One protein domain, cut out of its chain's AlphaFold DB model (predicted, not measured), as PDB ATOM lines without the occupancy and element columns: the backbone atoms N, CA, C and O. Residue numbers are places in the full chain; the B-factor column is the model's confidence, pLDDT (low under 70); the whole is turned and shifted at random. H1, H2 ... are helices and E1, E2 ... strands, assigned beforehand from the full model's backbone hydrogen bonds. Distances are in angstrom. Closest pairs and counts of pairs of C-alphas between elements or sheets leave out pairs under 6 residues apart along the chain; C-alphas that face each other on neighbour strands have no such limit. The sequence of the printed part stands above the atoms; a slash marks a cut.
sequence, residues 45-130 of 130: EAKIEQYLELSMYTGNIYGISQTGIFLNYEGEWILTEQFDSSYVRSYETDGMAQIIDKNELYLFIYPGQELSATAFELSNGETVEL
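What this domain is: This is residues 45 to 130 of the 130 residues of an uncharacterized protein of Gammaproteobacteria bacterium (UniProt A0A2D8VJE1). Two small antiparallel sheets of four strands each make two lobes: one helix, H1, covers one face of the strongly twisted sheet E3 E2 E1 E6, and the second sheet, E5 E4 E7 E8, lies beyond the E6 edge of the first. The chain passes between the two sheets three times, from E3 to E4, from E5 back to E6, and from E6 to E7. The printed part has 86 residues, with one named helix and eight named strands in the order H1 E1 E2 E3 E4 E5 E6 E7 E8; the class is mixed, helices and strands. The whole is compact, with a radius of gyration of the C-alphas of 12.3 A and spans of 34 by 23 by 21 A.

How they stand to each other: H1, residues 45 to 58, has every O i to N i+4 pair within hydrogen-bond range. It is on the sheet of E3, residues 76 to 82, E2, residues 68 to 73, E1, residues 61 to 65, and E6, residues 105 to 110, in two layers, a helix on one face of a sheet. Its height over the sheet is 8.9 A. It lies over E1 and E6 and runs along the strands, at 17 degrees to E1 on the local plane. The closest C-alphas of H1 and E6 are those of Leu 52 and Ile 109, 6.2 A apart. E1, E2 and E3 form a meander, each strand the antiparallel neighbour of the one before; N 63 and O 70 are 2.8 A apart, and N 78 and O 71 are 2.9 A apart. E6 is antiparallel to E1, with N 64 and O 107 at 2.8 A. The other sheet runs E5, residues 96 to 99, E4, residues 88 to 93, E7, residues 119 to 122, and E8, residues 127 to 129. E4 and E5 are a hairpin, with N 98 and O 91 at 2.8 A; E4 and E7 are antiparallel, with N 92 and O 119 at 2.8 A; E7 and E8 are a hairpin, with N 120 and O 128 at 2.8 A. The closest C-alphas of E4 and E6 are those of Tyr 91 and Tyr 106, 6.8 A apart. H1 is not on this second sheet.

Where its parts are: H1 begins at C-alpha 45, (23.717, -15.650, -24.919), and is 19.8 A long. E1 measures 13.7 A, E2 15.8 A, E3 17.1 A, E4 14.4 A and E6 13.5 A. E3 begins at C-alpha 76, (13.280, -10.792, -2.989). E5 and E7 have four residues each, and E8 ends at C-alpha 129, (17.625, -11.315, -31.158).

The domain as a whole: The two C-alphas farthest apart, those of Glu 74 and Asn 124, are 37.1 A apart. The printed part has no cut and no long link; E6 to E7, with 8 residues between them, is short and the others are tight. The mean pLDDT of the printed part is 92.2, and no printed residue is under 70.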
ATOM      1  N   GLU A  45      24.534 -14.562 -24.368       90.25
ATOM      2  CA  GLU A  45      23.717 -15.650 -24.919       90.25
ATOM      3  C   GLU A  45      23.947 -16.959 -24.157       90.25
ATOM      4  O   GLU A  45      22.988 -17.588 -23.715       90.25
ATOM      5  N   ALA A  46      25.209 -17.320 -23.901       89.81
ATOM      6  CA  ALA A  46      25.541 -18.522 -23.137       89.81
ATOM      7  C   ALA A  46      24.970 -18.472 -21.708       89.81
ATOM      8  O   ALA A  46      24.462 -19.474 -21.200       89.81
ATOM      9  N   LYS A  47      24.993 -17.296 -21.064       91.75
ATOM     10  CA  LYS A  47      24.356 -17.105 -19.754       91.75
ATOM     11  C   LYS A  47      22.845 -17.253 -19.811       91.75
ATOM     12  O   LYS A  47      22.265 -17.882 -18.932       91.75
ATOM     13  N   ILE A  48      22.201 -16.700 -20.830       93.81
ATOM     14  CA  ILE A  48      20.753 -16.827 -20.992       93.81
ATOM     15  C   ILE A  48      20.372 -18.297 -21.169       93.81
ATOM     16  O   ILE A  48      19.492 -18.771 -20.454       93.81
ATOM     17  N   GLU A  49      21.077 -19.043 -22.023       92.12
ATOM     18  CA  GLU A  49      20.854 -20.482 -22.212       92.12
ATOM     19  C   GLU A  49      21.025 -21.275 -20.907       92.12
ATOM     20  O   GLU A  49      20.150 -22.060 -20.533       92.12
ATOM     21  N   GLN A  50      22.103 -21.014 -20.162       92.19
ATOM     22  CA  GLN A  50      22.360 -21.658 -18.874       92.19
ATOM     23  C   GLN A  50      21.213 -21.424 -17.878       92.19
ATOM     24  O   GLN A  50      20.746 -22.351 -17.209       92.19
ATOM     25  N   TYR A  51      20.758 -20.176 -17.746       94.00
ATOM     26  CA  TYR A  51      19.721 -19.830 -16.779       94.00
ATOM     27  C   TYR A  51      18.311 -20.207 -17.256       94.00
ATOM     28  O   TYR A  51      17.453 -20.465 -16.412       94.00
ATOM     29  N   LEU A  52      18.075 -20.332 -18.566       94.69
ATOM     30  CA  LEU A  52      16.868 -20.950 -19.128       94.69
ATOM     31  C   LEU A  52      16.762 -22.420 -18.708       94.69
ATOM     32  O   LEU A  52      15.720 -22.852 -18.205       94.69
ATOM     33  N   GLU A  53      17.849 -23.179 -18.861       92.69
ATOM     34  CA  GLU A  53      17.920 -24.576 -18.430       92.69
ATOM     35  C   GLU A  53      17.716 -24.691 -16.909       92.69
ATOM     36  O   GLU A  53      16.875 -25.459 -16.432       92.69
ATOM     37  N   LEU A  54      18.412 -23.857 -16.131       91.81
ATOM     38  CA  LEU A  54      18.286 -23.844 -14.676       91.81
ATOM     39  C   LEU A  54      16.869 -23.467 -14.216       91.81
ATOM     40  O   LEU A  54      16.338 -24.088 -13.291       91.81
ATOM     41  N   SER A  55      16.239 -22.475 -14.849       93.94
ATOM     42  CA  SER A  55      14.857 -22.060 -14.576       93.94
ATOM     43  C   SER A  55      13.864 -23.182 -14.853       93.94
ATOM     44  O   SER A  55      13.008 -23.458 -14.009       93.94
ATOM     45  N   MET A  56      14.031 -23.910 -15.962       91.81
ATOM     46  CA  MET A  56      13.213 -25.083 -16.267       91.81
ATOM     47  C   MET A  56      13.332 -26.164 -15.185       91.81
ATOM     48  O   MET A  56      12.316 -26.717 -14.762       91.81
ATOM     49  N   TYR A  57      14.547 -26.467 -14.721       90.75
ATOM     50  CA  TYR A  57      14.757 -27.520 -13.722       90.75
ATOM     51  C   TYR A  57      14.315 -27.133 -12.312       90.75
ATOM     52  O   TYR A  57      13.855 -27.989 -11.555       90.75
ATOM     53  N   THR A  58      14.488 -25.867 -11.939       91.31
ATOM     54  CA  THR A  58      14.249 -25.400 -10.566       91.31
ATOM     55  C   THR A  58      12.858 -24.812 -10.357       91.31
ATOM     56  O   THR A  58      12.396 -24.761  -9.220       91.31
ATOM     57  N   GLY A  59      12.178 -24.378 -11.423       92.31
ATOM     58  CA  GLY A  59      10.930 -23.618 -11.323       92.31
ATOM     59  C   GLY A  59      11.126 -22.189 -10.807       92.31
ATOM     60  O   GLY A  59      10.149 -21.525 -10.465       92.31
ATOM     61  N   ASN A  60      12.371 -21.714 -10.745       94.69
ATOM     62  CA  ASN A  60      12.717 -20.386 -10.257       94.69
ATOM     63  C   ASN A  60      12.737 -19.346 -11.380       94.69
ATOM     64  O   ASN A  60      13.024 -19.668 -12.533       94.69
ATOM     65  N   ILE A  61      12.522 -18.083 -11.013       97.25
ATOM     66  CA  ILE A  61      12.679 -16.937 -11.912       97.25
ATOM     67  C   ILE A  61      14.049 -16.309 -11.665       97.25
ATOM     68  O   ILE A  61      14.420 -16.069 -10.513       97.25
ATOM     69  N   TYR A  62      14.771 -16.005 -12.739       97.44
ATOM     70  CA  TYR A  62      16.053 -15.307 -12.673       97.44
ATOM     71  C   TYR A  62      15.962 -13.942 -13.350       97.44
ATOM     72  O   TYR A  62      15.184 -13.756 -14.281       97.44
ATOM     73  N   GLY A  63      16.744 -12.985 -12.863       96.88
ATOM     74  CA  GLY A  63      16.837 -11.631 -13.393       96.88
ATOM     75  C   GLY A  63      18.285 -11.274 -13.710       96.88
ATOM     76  O   GLY A  63      19.171 -11.577 -12.913       96.88
ATOM     77  N   ILE A  64      18.535 -10.613 -14.838       95.75
ATOM     78  CA  ILE A  64      19.865 -10.126 -15.227       95.75
ATOM     79  C   ILE A  64      19.902  -8.599 -15.143       95.75
ATOM     80  O   ILE A  64      19.008  -7.914 -15.637       95.75
ATOM     81  N   SER A  65      20.962  -8.079 -14.528       95.00
ATOM     82  CA  SER A  65      21.368  -6.670 -14.561       95.00
ATOM     83  C   SER A  65      22.735  -6.533 -15.226       95.00
ATOM     84  O   SER A  65      23.443  -7.523 -15.388       95.00
ATOM     85  N   GLN A  66      23.170  -5.295 -15.472       92.81
ATOM     86  CA  GLN A  66      24.521  -5.000 -15.978       92.81
ATOM     87  C   GLN A  66      25.667  -5.516 -15.091       92.81
ATOM     88  O   GLN A  66      26.810  -5.542 -15.534       92.81
ATOM     89  N   THR A  67      25.387  -5.869 -13.834       92.56
ATOM     90  CA  THR A  67      26.413  -6.225 -12.838       92.56
ATOM     91  C   THR A  67      26.287  -7.642 -12.294       92.56
ATOM     92  O   THR A  67      27.155  -8.102 -11.553       92.56
ATOM     93  N   GLY A  68      25.212  -8.351 -12.623       93.56
ATOM     94  CA  GLY A  68      24.993  -9.666 -12.052       93.56
ATOM     95  C   GLY A  68      23.645 -10.265 -12.366       93.56
ATOM     96  O   GLY A  68      22.756  -9.612 -12.919       93.56
ATOM     97  N   ILE A  69      23.528 -11.521 -11.956       95.62
ATOM     98  CA  ILE A  69      22.359 -12.370 -12.114       95.62
ATOM     99  C   ILE A  69      21.777 -12.638 -10.728       95.62
ATOM    100  O   ILE A  69      22.501 -12.847  -9.747       95.62
ATOM    101  N   PHE A  70      20.455 -12.580 -10.648       97.25
ATOM    102  CA  PHE A  70      19.689 -12.608  -9.415       97.25
ATOM    103  C   PHE A  70      18.621 -13.691  -9.492       97.25
ATOM    104  O   PHE A  70      17.995 -13.889 -10.528       97.25
ATOM    105  N   LEU A  71      18.375 -14.359  -8.375       97.12
ATOM    106  CA  LEU A  71      17.266 -15.283  -8.177       97.12
ATOM    107  C   LEU A  71      16.107 -14.536  -7.516       97.12
ATOM    108  O   LEU A  71      16.321 -13.857  -6.512       97.12
ATOM    109  N   ASN A  72      14.888 -14.706  -8.028       96.56
ATOM    110  CA  ASN A  72      13.689 -14.321  -7.294       96.56
ATOM    111  C   ASN A  72      13.338 -15.416  -6.285       96.56
ATOM    112  O   ASN A  72      12.994 -16.536  -6.671       96.56
ATOM    113  N   TYR A  73      13.410 -15.097  -4.999       93.62
ATOM    114  CA  TYR A  73      13.016 -15.998  -3.925       93.62
ATOM    115  C   TYR A  73      12.093 -15.262  -2.961       93.62
ATOM    116  O   TYR A  73      12.477 -14.250  -2.383       93.62
ATOM    117  N   GLU A  74      10.856 -15.744  -2.823       91.50
ATOM    118  CA  GLU A  74       9.835 -15.151  -1.942       91.50
ATOM    119  C   GLU A  74       9.595 -13.640  -2.172       91.50
ATOM    120  O   GLU A  74       9.199 -12.911  -1.267       91.50
ATOM    121  N   GLY A  75       9.793 -13.166  -3.408       91.06
ATOM    122  CA  GLY A  75       9.633 -11.758  -3.781       91.06
ATOM    123  C   GLY A  75      10.884 -10.896  -3.588       91.06
ATOM    124  O   GLY A  75      10.854  -9.715  -3.934       91.06
ATOM    125  N   GLU A  76      11.988 -11.466  -3.100       95.12
ATOM    126  CA  GLU A  76      13.280 -10.792  -2.989       95.12
ATOM    127  C   GLU A  76      14.241 -11.227  -4.103       95.12
ATOM    128  O   GLU A  76      14.264 -12.387  -4.517       95.12
ATOM    129  N   TRP A  77      15.056 -10.284  -4.585       96.44
ATOM    130  CA  TRP A  77      16.102 -10.543  -5.575       96.44
ATOM    131  C   TRP A  77      17.437 -10.792  -4.881       96.44
ATOM    132  O   TRP A  77      18.047  -9.878  -4.323       96.44
ATOM    133  N   ILE A  78      17.899 -12.037  -4.934       96.38
ATOM    134  CA  ILE A  78      19.129 -12.485  -4.283       96.38
ATOM    135  C   ILE A  78      20.206 -12.649  -5.347       96.38
ATOM    136  O   ILE A  78      20.030 -13.418  -6.288       96.38
ATOM    137  N   LEU A  79      21.333 -11.951  -5.198       95.38
ATOM    138  CA  LEU A  79      22.472 -12.090  -6.105       95.38
ATOM    139  C   LEU A  79      22.999 -13.533  -6.076       95.38
ATOM    140  O   LEU A  79      23.448 -14.007  -5.031       95.38
ATOM    141  N   THR A  80      22.989 -14.199  -7.228       93.44
ATOM    142  CA  THR A  80      23.546 -15.549  -7.394       93.44
ATOM    143  C   THR A  80      24.933 -15.508  -8.010       93.44
ATOM    144  O   THR A  80      25.804 -16.284  -7.622       93.44
ATOM    145  N   GLU A  81      25.151 -14.588  -8.949       91.81
ATOM    146  CA  GLU A  81      26.369 -14.538  -9.745       91.81
ATOM    147  C   GLU A  81      26.728 -13.102 -10.143       91.81
ATOM    148  O   GLU A  81      25.867 -12.306 -10.511       91.81
ATOM    149  N   GLN A  82      28.021 -12.779 -10.079       92.75
ATOM    150  CA  GLN A  82      28.571 -11.540 -10.631       92.75
ATOM    151  C   GLN A  82      28.806 -11.731 -12.129       92.75
ATOM    152  O   GLN A  82      29.526 -12.647 -12.521       92.75
ATOM    153  N   PHE A  83      28.223 -10.864 -12.950       90.94
ATOM    154  CA  PHE A  83      28.296 -10.952 -14.404       90.94
ATOM    155  C   PHE A  83      28.281  -9.547 -14.997       90.94
ATOM    156  O   PHE A  83      27.358  -8.777 -14.744       90.94
ATOM    157  N   ASP A  84      29.319  -9.205 -15.756       90.88
ATOM    158  CA  ASP A  84      29.421  -7.896 -16.391       90.88
ATOM    159  C   ASP A  84      28.756  -7.933 -17.767       90.88
ATOM    160  O   ASP A  84      29.301  -8.486 -18.724       90.88
ATOM    161  N   SER A  85      27.573  -7.329 -17.853       91.44
ATOM    162  CA  SER A  85      26.869  -7.075 -19.109       91.44
ATOM    163  C   SER A  85      26.725  -5.583 -19.391       91.44
ATOM    164  O   SER A  85      25.794  -5.158 -20.076       91.44
ATOM    165  N   SER A  86      27.674  -4.758 -18.929       90.75
ATOM    166  CA  SER A  86      27.662  -3.310 -19.180       90.75
ATOM    167  C   SER A  86      27.715  -2.944 -20.666       90.75
ATOM    168  O   SER A  86      27.488  -1.793 -21.032       90.75
ATOM    169  N   TYR A  87      28.072  -3.899 -21.528       90.25
ATOM    170  CA  TYR A  87      28.061  -3.731 -22.975       90.25
ATOM    171  C   TYR A  87      26.646  -3.746 -23.575       90.25
ATOM    172  O   TYR A  87      26.500  -3.318 -24.720       90.25
ATOM    173  N   VAL A  88      25.616  -4.170 -22.835       92.12
ATOM    174  CA  VAL A  88      24.206  -4.076 -23.241       92.12
ATOM    175  C   VAL A  88      23.668  -2.691 -22.897       92.12
ATOM    176  O   VAL A  88      23.744  -2.239 -21.751       92.12
ATOM    177  N   ARG A  89      23.122  -2.006 -23.901       91.62
ATOM    178  CA  ARG A  89      22.674  -0.614 -23.802       91.62
ATOM    179  C   ARG A  89      21.162  -0.491 -23.652       91.62
ATOM    180  O   ARG A  89      20.688   0.345 -22.882       91.62
ATOM    181  N   SER A  90      20.415  -1.276 -24.417       92.94
ATOM    182  CA  SER A  90      18.956  -1.271 -24.410       92.94
ATOM    183  C   SER A  90      18.421  -2.689 -24.611       92.94
ATOM    184  O   SER A  90      19.134  -3.565 -25.108       92.94
ATOM    185  N   TYR A  91      17.181  -2.912 -24.191       93.62
ATOM    186  CA  TYR A  91      16.445  -4.152 -24.411       93.62
ATOM    187  C   TYR A  91      15.114  -3.852 -25.090       93.62
ATOM    188  O   TYR A  91      14.531  -2.787 -24.889       93.62
ATOM    189  N   GLU A  92      14.632  -4.785 -25.900       94.44
ATOM    190  CA  GLU A  92      13.327  -4.700 -26.538       94.44
ATOM    191  C   GLU A  92      12.330  -5.608 -25.826       94.44
ATOM    192  O   GLU A  92      12.609  -6.776 -25.557       94.44
ATOM    193  N   THR A  93      11.149  -5.071 -25.540       91.12
ATOM    194  CA  THR A  93       9.997  -5.834 -25.061       91.12
ATOM    195  C   THR A  93       8.759  -5.349 -25.807       91.12
ATOM    196  O   THR A  93       8.572  -4.142 -25.988       91.12
ATOM    197  N   ASP A  94       7.956  -6.278 -26.326       86.44
ATOM    198  CA  ASP A  94       6.761  -5.984 -27.130       86.44
ATOM    199  C   ASP A  94       6.999  -4.987 -28.291       86.44
ATOM    200  O   ASP A  94       6.151  -4.146 -28.602       86.44
ATOM    201  N   GLY A  95       8.170  -5.054 -28.942       83.69
ATOM    202  CA  GLY A  95       8.531  -4.171 -30.059       83.69
ATOM    203  C   GLY A  95       8.936  -2.747 -29.656       83.69
ATOM    204  O   GLY A  95       9.051  -1.873 -30.517       83.69
ATOM    205  N   MET A  96       9.124  -2.480 -28.359       88.44
ATOM    206  CA  MET A  96       9.586  -1.192 -27.844       88.44
ATOM    207  C   MET A  96      10.949  -1.326 -27.168       88.44
ATOM    208  O   MET A  96      11.108  -2.070 -26.201       88.44
ATOM    209  N   ALA A  97      11.920  -0.547 -27.650       91.00
ATOM    210  CA  ALA A  97      13.246  -0.458 -27.053       91.00
ATOM    211  C   ALA A  97      13.234   0.413 -25.785       91.00
ATOM    212  O   ALA A  97      12.731   1.541 -25.793       91.00
ATOM    213  N   GLN A  98      13.838  -0.095 -24.714       92.88
ATOM    214  CA  GLN A  98      13.996   0.566 -23.423       92.88
ATOM    215  C   GLN A  98      15.480   0.650 -23.059       92.88
ATOM    216  O   GLN A  98      16.225  -0.320 -23.191       92.88
ATOM    217  N   ILE A  99      15.929   1.831 -22.633       91.88
ATOM    218  CA  ILE A  99      17.315   2.046 -22.196       91.88
ATOM    219  C   ILE A  99      17.475   1.458 -20.797       91.88
ATOM    220  O   ILE A  99      16.623   1.694 -19.948       91.88
ATOM    221  N   ILE A 100      18.572   0.738 -20.566       91.81
ATOM    222  CA  ILE A 100      18.853   0.119 -19.268       91.81
ATOM    223  C   ILE A 100      19.356   1.182 -18.290       91.81
ATOM    224  O   ILE A 100      20.414   1.785 -18.511       91.81
ATOM    225  N   ASP A 101      18.632   1.372 -17.188       87.25
ATOM    226  CA  ASP A 101      19.095   2.202 -16.082       87.25
ATOM    227  C   ASP A 101      20.119   1.463 -15.205       87.25
ATOM    228  O   ASP A 101      20.198   0.233 -15.120       87.25
ATOM    229  N   LYS A 102      20.942   2.242 -14.496       73.94
ATOM    230  CA  LYS A 102      21.984   1.687 -13.628       73.94
ATOM    231  C   LYS A 102      21.350   0.881 -12.485       73.94
ATOM    232  O   LYS A 102      20.670   1.454 -11.637       73.94
ATOM    233  N   ASN A 103      21.686  -0.408 -12.415       78.44
ATOM    234  CA  ASN A 103      21.171  -1.408 -11.465       78.44
ATOM    235  C   ASN A 103      19.728  -1.886 -11.725       78.44
ATOM    236  O   ASN A 103      19.125  -2.488 -10.836       78.44
ATOM    237  N   GLU A 104      19.176  -1.646 -12.911       92.06
ATOM    238  CA  GLU A 104      17.906  -2.240 -13.330       92.06
ATOM    239  C   GLU A 104      18.089  -3.721 -13.711       92.06
ATOM    240  O   GLU A 104      19.115  -4.112 -14.280       92.06
ATOM    241  N   LEU A 105      17.086  -4.547 -13.396       95.06
ATOM    242  CA  LEU A 105      16.947  -5.877 -13.987       95.06
ATOM    243  C   LEU A 105      16.260  -5.720 -15.343       95.06
ATOM    244  O   LEU A 105      15.092  -5.342 -15.389       95.06
ATOM    245  N   TYR A 106      16.982  -6.001 -16.423       94.69
ATOM    246  CA  TYR A 106      16.519  -5.754 -17.792       94.69
ATOM    247  C   TYR A 106      16.065  -7.026 -18.523       94.69
ATOM    248  O   TYR A 106      15.410  -6.951 -19.560       94.69
ATOM    249  N   LEU A 107      16.412  -8.205 -18.002       96.06
ATOM    250  CA  LEU A 107      15.949  -9.488 -18.524       96.06
ATOM    251  C   LEU A 107      15.452 -10.359 -17.380       96.06
ATOM    252  O   LEU A 107      16.179 -10.574 -16.411       96.06
ATOM    253  N   PHE A 108      14.254 -10.913 -17.536       96.75
ATOM    254  CA  PHE A 108      13.698 -11.947 -16.676       96.75
ATOM    255  C   PHE A 108      13.603 -13.262 -17.445       96.75
ATOM    256  O   PHE A 108      13.143 -13.291 -18.587       96.75
ATOM    257  N   ILE A 109      14.035 -14.337 -16.793       96.81
ATOM    258  CA  ILE A 109      14.014 -15.706 -17.299       96.81
ATOM    259  C   ILE A 109      13.015 -16.484 -16.451       96.81
ATOM    260  O   ILE A 109      13.224 -16.661 -15.244       96.81
ATOM    261  N   TYR A 110      11.928 -16.922 -17.079       95.75
ATOM    262  CA  TYR A 110      10.827 -17.612 -16.420       95.75
ATOM    263  C   TYR A 110      10.861 -19.127 -16.680       95.75
ATOM    264  O   TYR A 110      11.315 -19.580 -17.740       95.75
ATOM    265  N   PRO A 111      10.307 -19.929 -15.751       92.12
ATOM    266  CA  PRO A 111      10.113 -21.353 -15.978       92.12
ATOM    267  C   PRO A 111       9.245 -21.584 -17.217       92.12
ATOM    268  O   PRO A 111       8.186 -20.980 -17.346       92.12
ATOM    269  N   GLY A 112       9.668 -22.486 -18.104       88.56
ATOM    270  CA  GLY A 112       8.969 -22.744 -19.372       88.56
ATOM    271  C   GLY A 112       9.660 -22.186 -20.618       88.56
ATOM    272  O   GLY A 112       9.079 -22.256 -21.692       88.56
ATOM    273  N   GLN A 113      10.909 -21.722 -20.486       85.12
ATOM    274  CA  GLN A 113      11.705 -21.109 -21.560       85.12
ATOM    275  C   GLN A 113      11.167 -19.754 -22.040       85.12
ATOM    276  O   GLN A 113      11.328 -19.392 -23.202       85.12
ATOM    277  N   GLU A 114      10.529 -18.999 -21.149       92.31
ATOM    278  CA  GLU A 114      10.006 -17.671 -21.471       92.31
ATOM    279  C   GLU A 114      10.992 -16.582 -21.022       92.31
ATOM    280  O   GLU A 114      11.524 -16.618 -19.908       92.31
ATOM    281  N   LEU A 115      11.215 -15.599 -21.896       95.12
ATOM    282  CA  LEU A 115      12.056 -14.426 -21.662       95.12
ATOM    283  C   LEU A 115      11.194 -13.159 -21.682       95.12
ATOM    284  O   LEU A 115      10.242 -13.063 -22.454       95.12
ATOM    285  N   SER A 116      11.524 -12.163 -20.855       94.69
ATOM    286  CA  SER A 116      10.805 -10.874 -20.852       94.69
ATOM    287  C   SER A 116      11.192  -9.921 -21.985       94.69
ATOM    288  O   SER A 116      10.501  -8.924 -22.204       94.69
ATOM    289  N   ALA A 117      12.325 -10.174 -22.639       93.81
ATOM    290  CA  ALA A 117      12.853  -9.365 -23.727       93.81
ATOM    291  C   ALA A 117      13.017 -10.227 -24.980       93.81
ATOM    292  O   ALA A 117      13.249 -11.431 -24.880       93.81
ATOM    293  N   THR A 118      12.900  -9.595 -26.143       93.25
ATOM    294  CA  THR A 118      13.005 -10.236 -27.463       93.25
ATOM    295  C   THR A 118      14.313  -9.909 -28.170       93.25
ATOM    296  O   THR A 118      14.749 -10.666 -29.032       93.25
ATOM    297  N   ALA A 119      14.944  -8.787 -27.823       92.81
ATOM    298  CA  ALA A 119      16.210  -8.372 -28.408       92.81
ATOM    299  C   ALA A 119      16.999  -7.443 -27.478       92.81
ATOM    300  O   ALA A 119      16.451  -6.841 -26.550       92.81
ATOM    301  N   PHE A 120      18.285  -7.283 -27.777       93.94
ATOM    302  CA  PHE A 120      19.190  -6.341 -27.125       93.94
ATOM    303  C   PHE A 120      19.922  -5.471 -28.141       93.94
ATOM    304  O   PHE A 120      20.318  -5.953 -29.199       93.94
ATOM    305  N   GLU A 121      20.186  -4.213 -27.787       93.38
ATOM    306  CA  GLU A 121      21.162  -3.368 -28.483       93.38
ATOM    307  C   GLU A 121      22.460  -3.326 -27.676       93.38
ATOM    308  O   GLU A 121      22.485  -2.962 -26.494       93.38
ATOM    309  N   LEU A 122      23.561  -3.672 -28.331       91.69
ATOM    310  CA  LEU A 122      24.893  -3.653 -27.755       91.69
ATOM    311  C   LEU A 122      25.550  -2.274 -27.927       91.69
ATOM    312  O   LEU A 122      25.169  -1.446 -28.753       91.69
ATOM    313  N   SER A 123      26.609  -2.023 -27.164       89.19
ATOM    314  CA  SER A 123      27.344  -0.748 -27.172       89.19
ATOM    315  C   SER A 123      28.032  -0.438 -28.508       89.19
ATOM    316  O   SER A 123      28.349   0.718 -28.785       89.19
ATOM    317  N   ASN A 124      28.272  -1.455 -29.338       88.25
ATOM    318  CA  ASN A 124      28.786  -1.318 -30.704       88.25
ATOM    319  C   ASN A 124      27.680  -0.965 -31.730       88.25
ATOM    320  O   ASN A 124      28.002  -0.757 -32.898       88.25
ATOM    321  N   GLY A 125      26.412  -0.875 -31.306       87.31
ATOM    322  CA  GLY A 125      25.244  -0.629 -32.157       87.31
ATOM    323  C   GLY A 125      24.676  -1.880 -32.834       87.31
ATOM    324  O   GLY A 125      23.789  -1.759 -33.674       87.31
ATOM    325  N   GLU A 126      25.195  -3.064 -32.509       90.81
ATOM    326  CA  GLU A 126      24.664  -4.345 -32.972       90.81
ATOM    327  C   GLU A 126      23.383  -4.706 -32.219       90.81
ATOM    328  O   GLU A 126      23.267  -4.446 -31.020       90.81
ATOM    329  N   THR A 127      22.435  -5.320 -32.923       91.19
ATOM    330  CA  THR A 127      21.204  -5.852 -32.334       91.19
ATOM    331  C   THR A 127      21.270  -7.371 -32.316       91.19
ATOM    332  O   THR A 127      21.547  -7.983 -33.347       91.19
ATOM    333  N   VAL A 128      21.000  -7.962 -31.156       89.44
ATOM    334  CA  VAL A 128      20.953  -9.413 -30.941       89.44
ATOM    335  C   VAL A 128      19.514  -9.804 -30.629       89.44
ATOM    336  O   VAL A 128      18.936  -9.268 -29.687       89.44
ATOM    337  N   GLU A 129      18.940 -10.709 -31.418       91.19
ATOM    338  CA  GLU A 129      17.625 -11.315 -31.158       91.19
ATOM    339  C   GLU A 129      17.775 -12.541 -30.241       91.19
ATOM    340  O   GLU A 129      18.801 -13.226 -30.296       91.19
ATOM    341  N   LEU A 130      16.766 -12.791 -29.400       85.81
ATOM    342  CA  LEU A 130      16.742 -13.850 -28.380       85.81
ATOM    343  C   LEU A 130      15.778 -14.988 -28.718       85.81
ATOM    344  O   LEU A 130      14.701 -14.711 -29.293       85.81
TER     345      LEU A 130